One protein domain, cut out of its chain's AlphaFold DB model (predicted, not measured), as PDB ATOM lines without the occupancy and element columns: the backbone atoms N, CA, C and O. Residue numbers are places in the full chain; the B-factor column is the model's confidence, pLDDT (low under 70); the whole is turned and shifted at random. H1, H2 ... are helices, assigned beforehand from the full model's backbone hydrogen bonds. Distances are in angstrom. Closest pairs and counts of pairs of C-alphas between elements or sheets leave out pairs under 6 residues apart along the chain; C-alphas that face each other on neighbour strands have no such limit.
ATOM      1  N   ILE A  62     -20.152 -40.658  -9.763       77.12
ATOM      2  CA  ILE A  62     -19.719 -41.060 -11.104       77.12
ATOM      3  C   ILE A  62     -18.212 -41.371 -11.137       77.12
ATOM      4  O   ILE A  62     -17.396 -40.454 -11.032       77.12
ATOM      5  N   LEU A  63     -17.833 -42.645 -11.269       81.56
ATOM      6  CA  LEU A  63     -16.434 -43.045 -11.434       81.56
ATOM      7  C   LEU A  63     -15.988 -42.900 -12.881       81.56
ATOM      8  O   LEU A  63     -16.604 -43.430 -13.809       81.56
ATOM      9  N   CYS A  64     -14.830 -42.284 -13.071       83.62
ATOM     10  CA  CYS A  64     -14.153 -42.302 -14.348       83.62
ATOM     11  C   CYS A  64     -13.402 -43.620 -14.552       83.62
ATOM     12  O   CYS A  64     -12.415 -43.911 -13.880       83.62
ATOM     13  N   TYR A  65     -13.795 -44.376 -15.575       83.12
ATOM     14  CA  TYR A  65     -13.160 -45.643 -15.955       83.12
ATOM     15  C   TYR A  65     -11.684 -45.534 -16.378       83.12
ATOM     16  O   TYR A  65     -11.003 -46.552 -16.446       83.12
ATOM     17  N   LYS A  66     -11.178 -44.331 -16.691       78.31
ATOM     18  CA  LYS A  66      -9.768 -44.139 -17.072       78.31
ATOM     19  C   LYS A  66      -8.854 -43.885 -15.878       78.31
ATOM     20  O   LYS A  66      -7.786 -44.475 -15.804       78.31
ATOM     21  N   CYS A  67      -9.254 -42.999 -14.968       82.06
ATOM     22  CA  CYS A  67      -8.416 -42.583 -13.840       82.06
ATOM     23  C   CYS A  67      -8.863 -43.173 -12.497       82.06
ATOM     24  O   CYS A  67      -8.211 -42.924 -11.488       82.06
ATOM     25  N   LYS A  68      -9.976 -43.921 -12.481       79.62
ATOM     26  CA  LYS A  68     -10.611 -44.516 -11.296       79.62
ATOM     27  C   LYS A  68     -10.993 -43.498 -10.207       79.62
ATOM     28  O   LYS A  68     -11.303 -43.892  -9.091       79.62
ATOM     29  N   LYS A  69     -11.001 -42.198 -10.526       80.06
ATOM     30  CA  LYS A  69     -11.462 -41.135  -9.624       80.06
ATOM     31  C   LYS A  69     -12.962 -40.917  -9.788       80.06
ATOM     32  O   LYS A  69     -13.486 -40.982 -10.900       80.06
ATOM     33  N   SER A  70     -13.630 -40.631  -8.681       80.62
ATOM     34  CA  SER A  70     -15.047 -40.281  -8.641       80.62
ATOM     35  C   SER A  70     -15.277 -38.793  -8.923       80.62
ATOM     36  O   SER A  70     -14.404 -37.975  -8.637       80.62
ATOM     37  N   GLY A  71     -16.455 -38.430  -9.426       83.38
ATOM     38  CA  GLY A  71     -16.888 -37.043  -9.631       83.38
ATOM     39  C   GLY A  71     -16.911 -36.568 -11.087       83.38
ATOM     40  O   GLY A  71     -17.257 -35.418 -11.320       83.38
ATOM     41  N   HIS A  72     -16.561 -37.413 -12.060       83.56
ATOM     42  CA  HIS A  72     -16.658 -37.077 -13.484       83.56
ATOM     43  C   HIS A  72     -16.795 -38.332 -14.347       83.56
ATOM     44  O   HIS A  72     -16.229 -39.386 -14.040       83.56
ATOM     45  N   TYR A  73     -17.508 -38.220 -15.466       81.88
ATOM     46  CA  TYR A  73     -17.601 -39.308 -16.440       81.88
ATOM     47  C   TYR A  73     -16.318 -39.440 -17.260       81.88
ATOM     48  O   TYR A  73     -15.488 -38.534 -17.322       81.88
ATOM     49  N   LYS A  74     -16.180 -40.567 -17.976       78.19
ATOM     50  CA  LYS A  74     -15.057 -40.817 -18.895       78.19
ATOM     51  C   LYS A  74     -14.760 -39.595 -19.771       78.19
ATOM     52  O   LYS A  74     -13.607 -39.207 -19.835       78.19
ATOM     53  N   TYR A  75     -15.761 -38.975 -20.395       72.88
ATOM     54  CA  TYR A  75     -15.577 -37.849 -21.323       72.88
ATOM     55  C   TYR A  75     -15.176 -36.520 -20.650       72.88
ATOM     56  O   TYR A  75     -14.608 -35.652 -21.305       72.88
ATOM     57  N   GLU A  76     -15.405 -36.377 -19.345       73.75
ATOM     58  CA  GLU A  76     -15.026 -35.208 -18.537       73.75
ATOM     59  C   GLU A  76     -13.672 -35.380 -17.845       73.75
ATOM     60  O   GLU A  76     -13.229 -34.492 -17.117       73.75
ATOM     61  N   CYS A  77     -12.993 -36.513 -18.055       83.00
ATOM     62  CA  CYS A  77     -11.740 -36.777 -17.371       83.00
ATOM     63  C   CYS A  77     -10.692 -35.709 -17.710       83.00
ATOM     64  O   CYS A  77     -10.374 -35.522 -18.886       83.00
ATOM     65  N   PRO A  78     -10.102 -35.031 -16.710       77.81
ATOM     66  CA  PRO A  78      -9.084 -34.013 -16.960       77.81
ATOM     67  C   PRO A  78      -7.862 -34.598 -17.684       77.81
ATOM     68  O   PRO A  78      -7.317 -33.960 -18.578       77.81
ATOM     69  N   LEU A  79      -7.527 -35.869 -17.423       67.69
ATOM     70  CA  LEU A  79      -6.485 -36.596 -18.159       67.69
ATOM     71  C   LEU A  79      -6.837 -36.825 -19.641       67.69
ATOM     72  O   LEU A  79      -5.959 -36.996 -20.478       67.69
ATOM     73  N   LEU A  80      -8.128 -36.844 -19.993       65.75
ATOM     74  CA  LEU A  80      -8.570 -36.889 -21.390       65.75
ATOM     75  C   LEU A  80      -8.439 -35.529 -22.080       65.75
ATOM     76  O   LEU A  80      -8.198 -35.511 -23.284       65.75
ATOM     77  N   LYS A  81      -8.556 -34.415 -21.342       58.81
ATOM     78  CA  LYS A  81      -8.343 -33.064 -21.887       58.81
ATOM     79  C   LYS A  81      -6.872 -32.801 -22.221       58.81
ATOM     80  O   LYS A  81      -6.583 -32.203 -23.253       58.81
ATOM     81  N   GLU A  82      -5.925 -33.307 -21.433       57.19
ATOM     82  CA  GLU A  82      -4.499 -33.248 -21.814       57.19
ATOM     83  C   GLU A  82      -4.202 -34.080 -23.072       57.19
ATOM     84  O   GLU A  82      -3.329 -33.743 -23.871       57.19
ATOM     85  N   GLY A  83      -5.014 -35.111 -23.312       51.72
ATOM     86  CA  GLY A  83      -5.028 -35.915 -24.525       51.72
ATOM     87  C   GLY A  83      -5.977 -35.418 -25.615       51.72
ATOM     88  O   GLY A  83      -6.397 -36.251 -26.420       51.72
ATOM     89  N   HIS A  84      -6.337 -34.120 -25.668       52.69
ATOM     90  CA  HIS A  84      -6.999 -33.545 -26.844       52.69
ATOM     91  C   HIS A  84      -6.117 -33.810 -28.054       52.69
ATOM     92  O   HIS A  84      -5.117 -33.133 -28.316       52.69
ATOM     93  N   SER A  85      -6.490 -34.870 -28.757       55.72
ATOM     94  CA  SER A  85      -5.789 -35.396 -29.897       55.72
ATOM     95  C   SER A  85      -5.537 -34.232 -30.854       55.72
ATOM     96  O   SER A  85      -6.404 -33.379 -31.047       55.72
ATOM     97  N   ARG A  86      -4.355 -34.143 -31.474       59.78
ATOM     98  CA  ARG A  86      -4.055 -33.090 -32.473       59.78
ATOM     99  C   ARG A  86      -5.187 -32.931 -33.515       59.78
ATOM    100  O   ARG A  86      -5.368 -31.854 -34.081       59.78
ATOM    101  N   LYS A  87      -5.977 -33.994 -33.719       60.41
ATOM    102  CA  LYS A  87      -7.200 -34.040 -34.526       60.41
ATOM    103  C   LYS A  87      -8.325 -33.127 -34.008       60.41
ATOM    104  O   LYS A  87      -8.900 -32.432 -34.837       60.41
ATOM    105  N   ASP A  88      -8.590 -33.049 -32.704       68.12
ATOM    106  CA  ASP A  88      -9.653 -32.201 -32.129       68.12
ATOM    107  C   ASP A  88      -9.334 -30.709 -32.270       68.12
ATOM    108  O   ASP A  88     -10.175 -29.921 -32.701       68.12
ATOM    109  N   LYS A  89      -8.075 -30.316 -32.017       70.12
ATOM    110  CA  LYS A  89      -7.610 -28.934 -32.248       70.12
ATOM    111  C   LYS A  89      -7.719 -28.549 -33.727       70.12
ATOM    112  O   LYS A  89      -8.151 -27.445 -34.046       70.12
ATOM    113  N   ARG A  90      -7.356 -29.463 -34.637       73.38
ATOM    114  CA  ARG A  90      -7.464 -29.247 -36.089       73.38
ATOM    115  C   ARG A  90      -8.920 -29.102 -36.537       73.38
ATOM    116  O   ARG A  90      -9.208 -28.243 -37.359       73.38
ATOM    117  N   GLN A  91      -9.824 -29.922 -36.007       76.44
ATOM    118  CA  GLN A  91     -11.253 -29.840 -36.322       76.44
ATOM    119  C   GLN A  91     -11.888 -28.559 -35.775       76.44
ATOM    120  O   GLN A  91     -12.645 -27.914 -36.495       76.44
ATOM    121  N   LYS A  92     -11.516 -28.133 -34.562       81.50
ATOM    122  CA  LYS A  92     -11.975 -26.864 -33.990       81.50
ATOM    123  C   LYS A  92     -11.553 -25.667 -34.849       81.50
ATOM    124  O   LYS A  92     -12.410 -24.875 -35.211       81.50
ATOM    125  N   LYS A  93     -10.279 -25.600 -35.269       82.62
ATOM    126  CA  LYS A  93      -9.783 -24.539 -36.168       82.62
ATOM    127  C   LYS A  93     -10.532 -24.493 -37.501       82.62
ATOM    128  O   LYS A  93     -10.901 -23.415 -37.944       82.62
ATOM    129  N   LYS A  94     -10.793 -25.655 -38.113       85.38
ATOM    130  CA  LYS A  94     -11.580 -25.733 -39.356       85.38
ATOM    131  C   LYS A  94     -12.998 -25.197 -39.159       85.38
ATOM    132  O   LYS A  94     -13.439 -24.381 -39.954       85.38
ATOM    133  N   MET A  95     -13.677 -25.610 -38.086       83.94
ATOM    134  CA  MET A  95     -15.028 -25.128 -37.772       83.94
ATOM    135  C   MET A  95     -15.072 -23.624 -37.480       83.94
ATOM    136  O   MET A  95     -16.057 -22.958 -37.779       83.94
ATOM    137  N   GLU A  96     -14.021 -23.083 -36.876       90.81
ATOM    138  CA  GLU A  96     -13.910 -21.656 -36.573       90.81
ATOM    139  C   GLU A  96     -13.691 -20.836 -37.850       90.81
ATOM    140  O   GLU A  96     -14.373 -19.839 -38.064       90.81
ATOM    141  N   GLN A  97     -12.854 -21.329 -38.761       89.31
ATOM    142  CA  GLN A  97     -12.615 -20.708 -40.063       89.31
ATOM    143  C   GLN A  97     -13.873 -20.702 -40.945       89.31
ATOM    144  O   GLN A  97     -14.209 -19.668 -41.509       89.31
ATOM    145  N   THR A  98     -14.634 -21.802 -40.974       91.88
ATOM    146  CA  THR A  98     -15.912 -21.856 -41.708       91.88
ATOM    147  C   THR A  98     -16.969 -20.911 -41.135       91.88
ATOM    148  O   THR A  98     -17.807 -20.399 -41.871       91.88
ATOM    149  N   LYS A  99     -16.952 -20.658 -39.817       94.62
ATOM    150  CA  LYS A  99     -17.870 -19.695 -39.185       94.62
ATOM    151  C   LYS A  99     -17.525 -18.259 -39.561       94.62
ATOM    152  O   LYS A  99     -18.433 -17.478 -39.827       94.62
ATOM    153  N   ILE A 100     -16.232 -17.935 -39.577       92.19
ATOM    154  CA  ILE A 100     -15.741 -16.626 -40.015       92.19
ATOM    155  C   ILE A 100     -16.138 -16.402 -41.475       92.19
ATOM    156  O   ILE A 100     -16.743 -15.382 -41.777       92.19
ATOM    157  N   GLU A 101     -15.900 -17.390 -42.342       92.56
ATOM    158  CA  GLU A 101     -16.249 -17.323 -43.765       92.56
ATOM    159  C   GLU A 101     -17.753 -17.086 -43.990       92.56
ATOM    160  O   GLU A 101     -18.143 -16.163 -44.706       92.56
ATOM    161  N   TYR A 102     -18.612 -17.851 -43.311       92.25
ATOM    162  CA  TYR A 102     -20.065 -17.666 -43.364       92.25
ATOM    163  C   TYR A 102     -20.497 -16.259 -42.931       92.25
ATOM    164  O   TYR A 102     -21.371 -15.650 -43.547       92.25
ATOM    165  N   HIS A 103     -19.887 -15.732 -41.867       92.81
ATOM    166  CA  HIS A 103     -20.205 -14.397 -41.375       92.81
ATOM    167  C   HIS A 103     -19.742 -13.311 -42.351       92.81
ATOM    168  O   HIS A 103     -20.486 -12.370 -42.605       92.81
ATOM    169  N   THR A 104     -18.561 -13.469 -42.957       92.50
ATOM    170  CA  THR A 104     -18.066 -12.544 -43.986       92.50
ATOM    171  C   THR A 104     -18.925 -12.556 -45.249       92.50
ATOM    172  O   THR A 104     -19.191 -11.495 -45.797       92.50
ATOM    173  N   GLN A 105     -19.441 -13.718 -45.670       88.50
ATOM    174  CA  GLN A 105     -20.341 -13.829 -46.827       88.50
ATOM    175  C   GLN A 105     -21.715 -13.184 -46.593       88.50
ATOM    176  O   GLN A 105     -22.382 -12.822 -47.550       88.50
ATOM    177  N   ARG A 106     -22.160 -13.060 -45.336       87.62
ATOM    178  CA  ARG A 106     -23.435 -12.405 -44.988       87.62
ATOM    179  C   ARG A 106     -23.327 -10.894 -44.801       87.62
ATOM    180  O   ARG A 106     -24.361 -10.243 -44.689       87.62
ATOM    181  N   GLN A 107     -22.112 -10.374 -44.658       80.06
ATOM    182  CA  GLN A 107     -21.843  -8.947 -44.466       80.06
ATOM    183  C   GLN A 107     -21.383  -8.241 -45.750       80.06
ATOM    184  O   GLN A 107     -21.231  -7.022 -45.726       80.06
ATOM    185  N   ALA A 108     -21.162  -8.994 -46.831       64.81
ATOM    186  CA  ALA A 108     -20.950  -8.501 -48.190       64.81
ATOM    187  C   ALA A 108     -22.277  -8.499 -48.962       64.81
ATOM    188  O   ALA A 108     -22.453  -7.589 -49.799       64.81
TER     189      ALA A 108
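This is residues 62 to 108 of the 108 residues of the protein "Zinc finger, CCHC-type" of Corchorus capsularis (UniProt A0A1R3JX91). A small head of looped chain, residues 62 to 77, folds back on itself and leads through the short helix H1 into one long helix, H2, which sticks out as a straight arm and makes most of the length. The printed part has 47 residues with two named helices, H1 then H2, and no named strand; the class is all helix. The whole is extended, with a radius of gyration of the C-alphas of 16.8 A, and spans 52 by 20 by 10 A.

H1, residues 78 to 82, and H2, residues 86 to 107, are apart, joined by a tight link of 3 residues. Residues 81 to 108 stand free. In both helices every O i to N i+4 pair is within hydrogen-bond range.

H1 begins at C-alpha 78 (-9.084, -34.013, -16.960). H2 measures 32.3 A, from C-alpha 86 (-4.055, -33.090, -32.473) to C-alpha 107 (-21.843, -8.947, -44.466).

The two C-alphas farthest apart, those of Lys 68 and Ala 108, are 52.6 A apart. The printed part has no cut. The model's pLDDT is under 70 at residues 79 to 88 and residue 108.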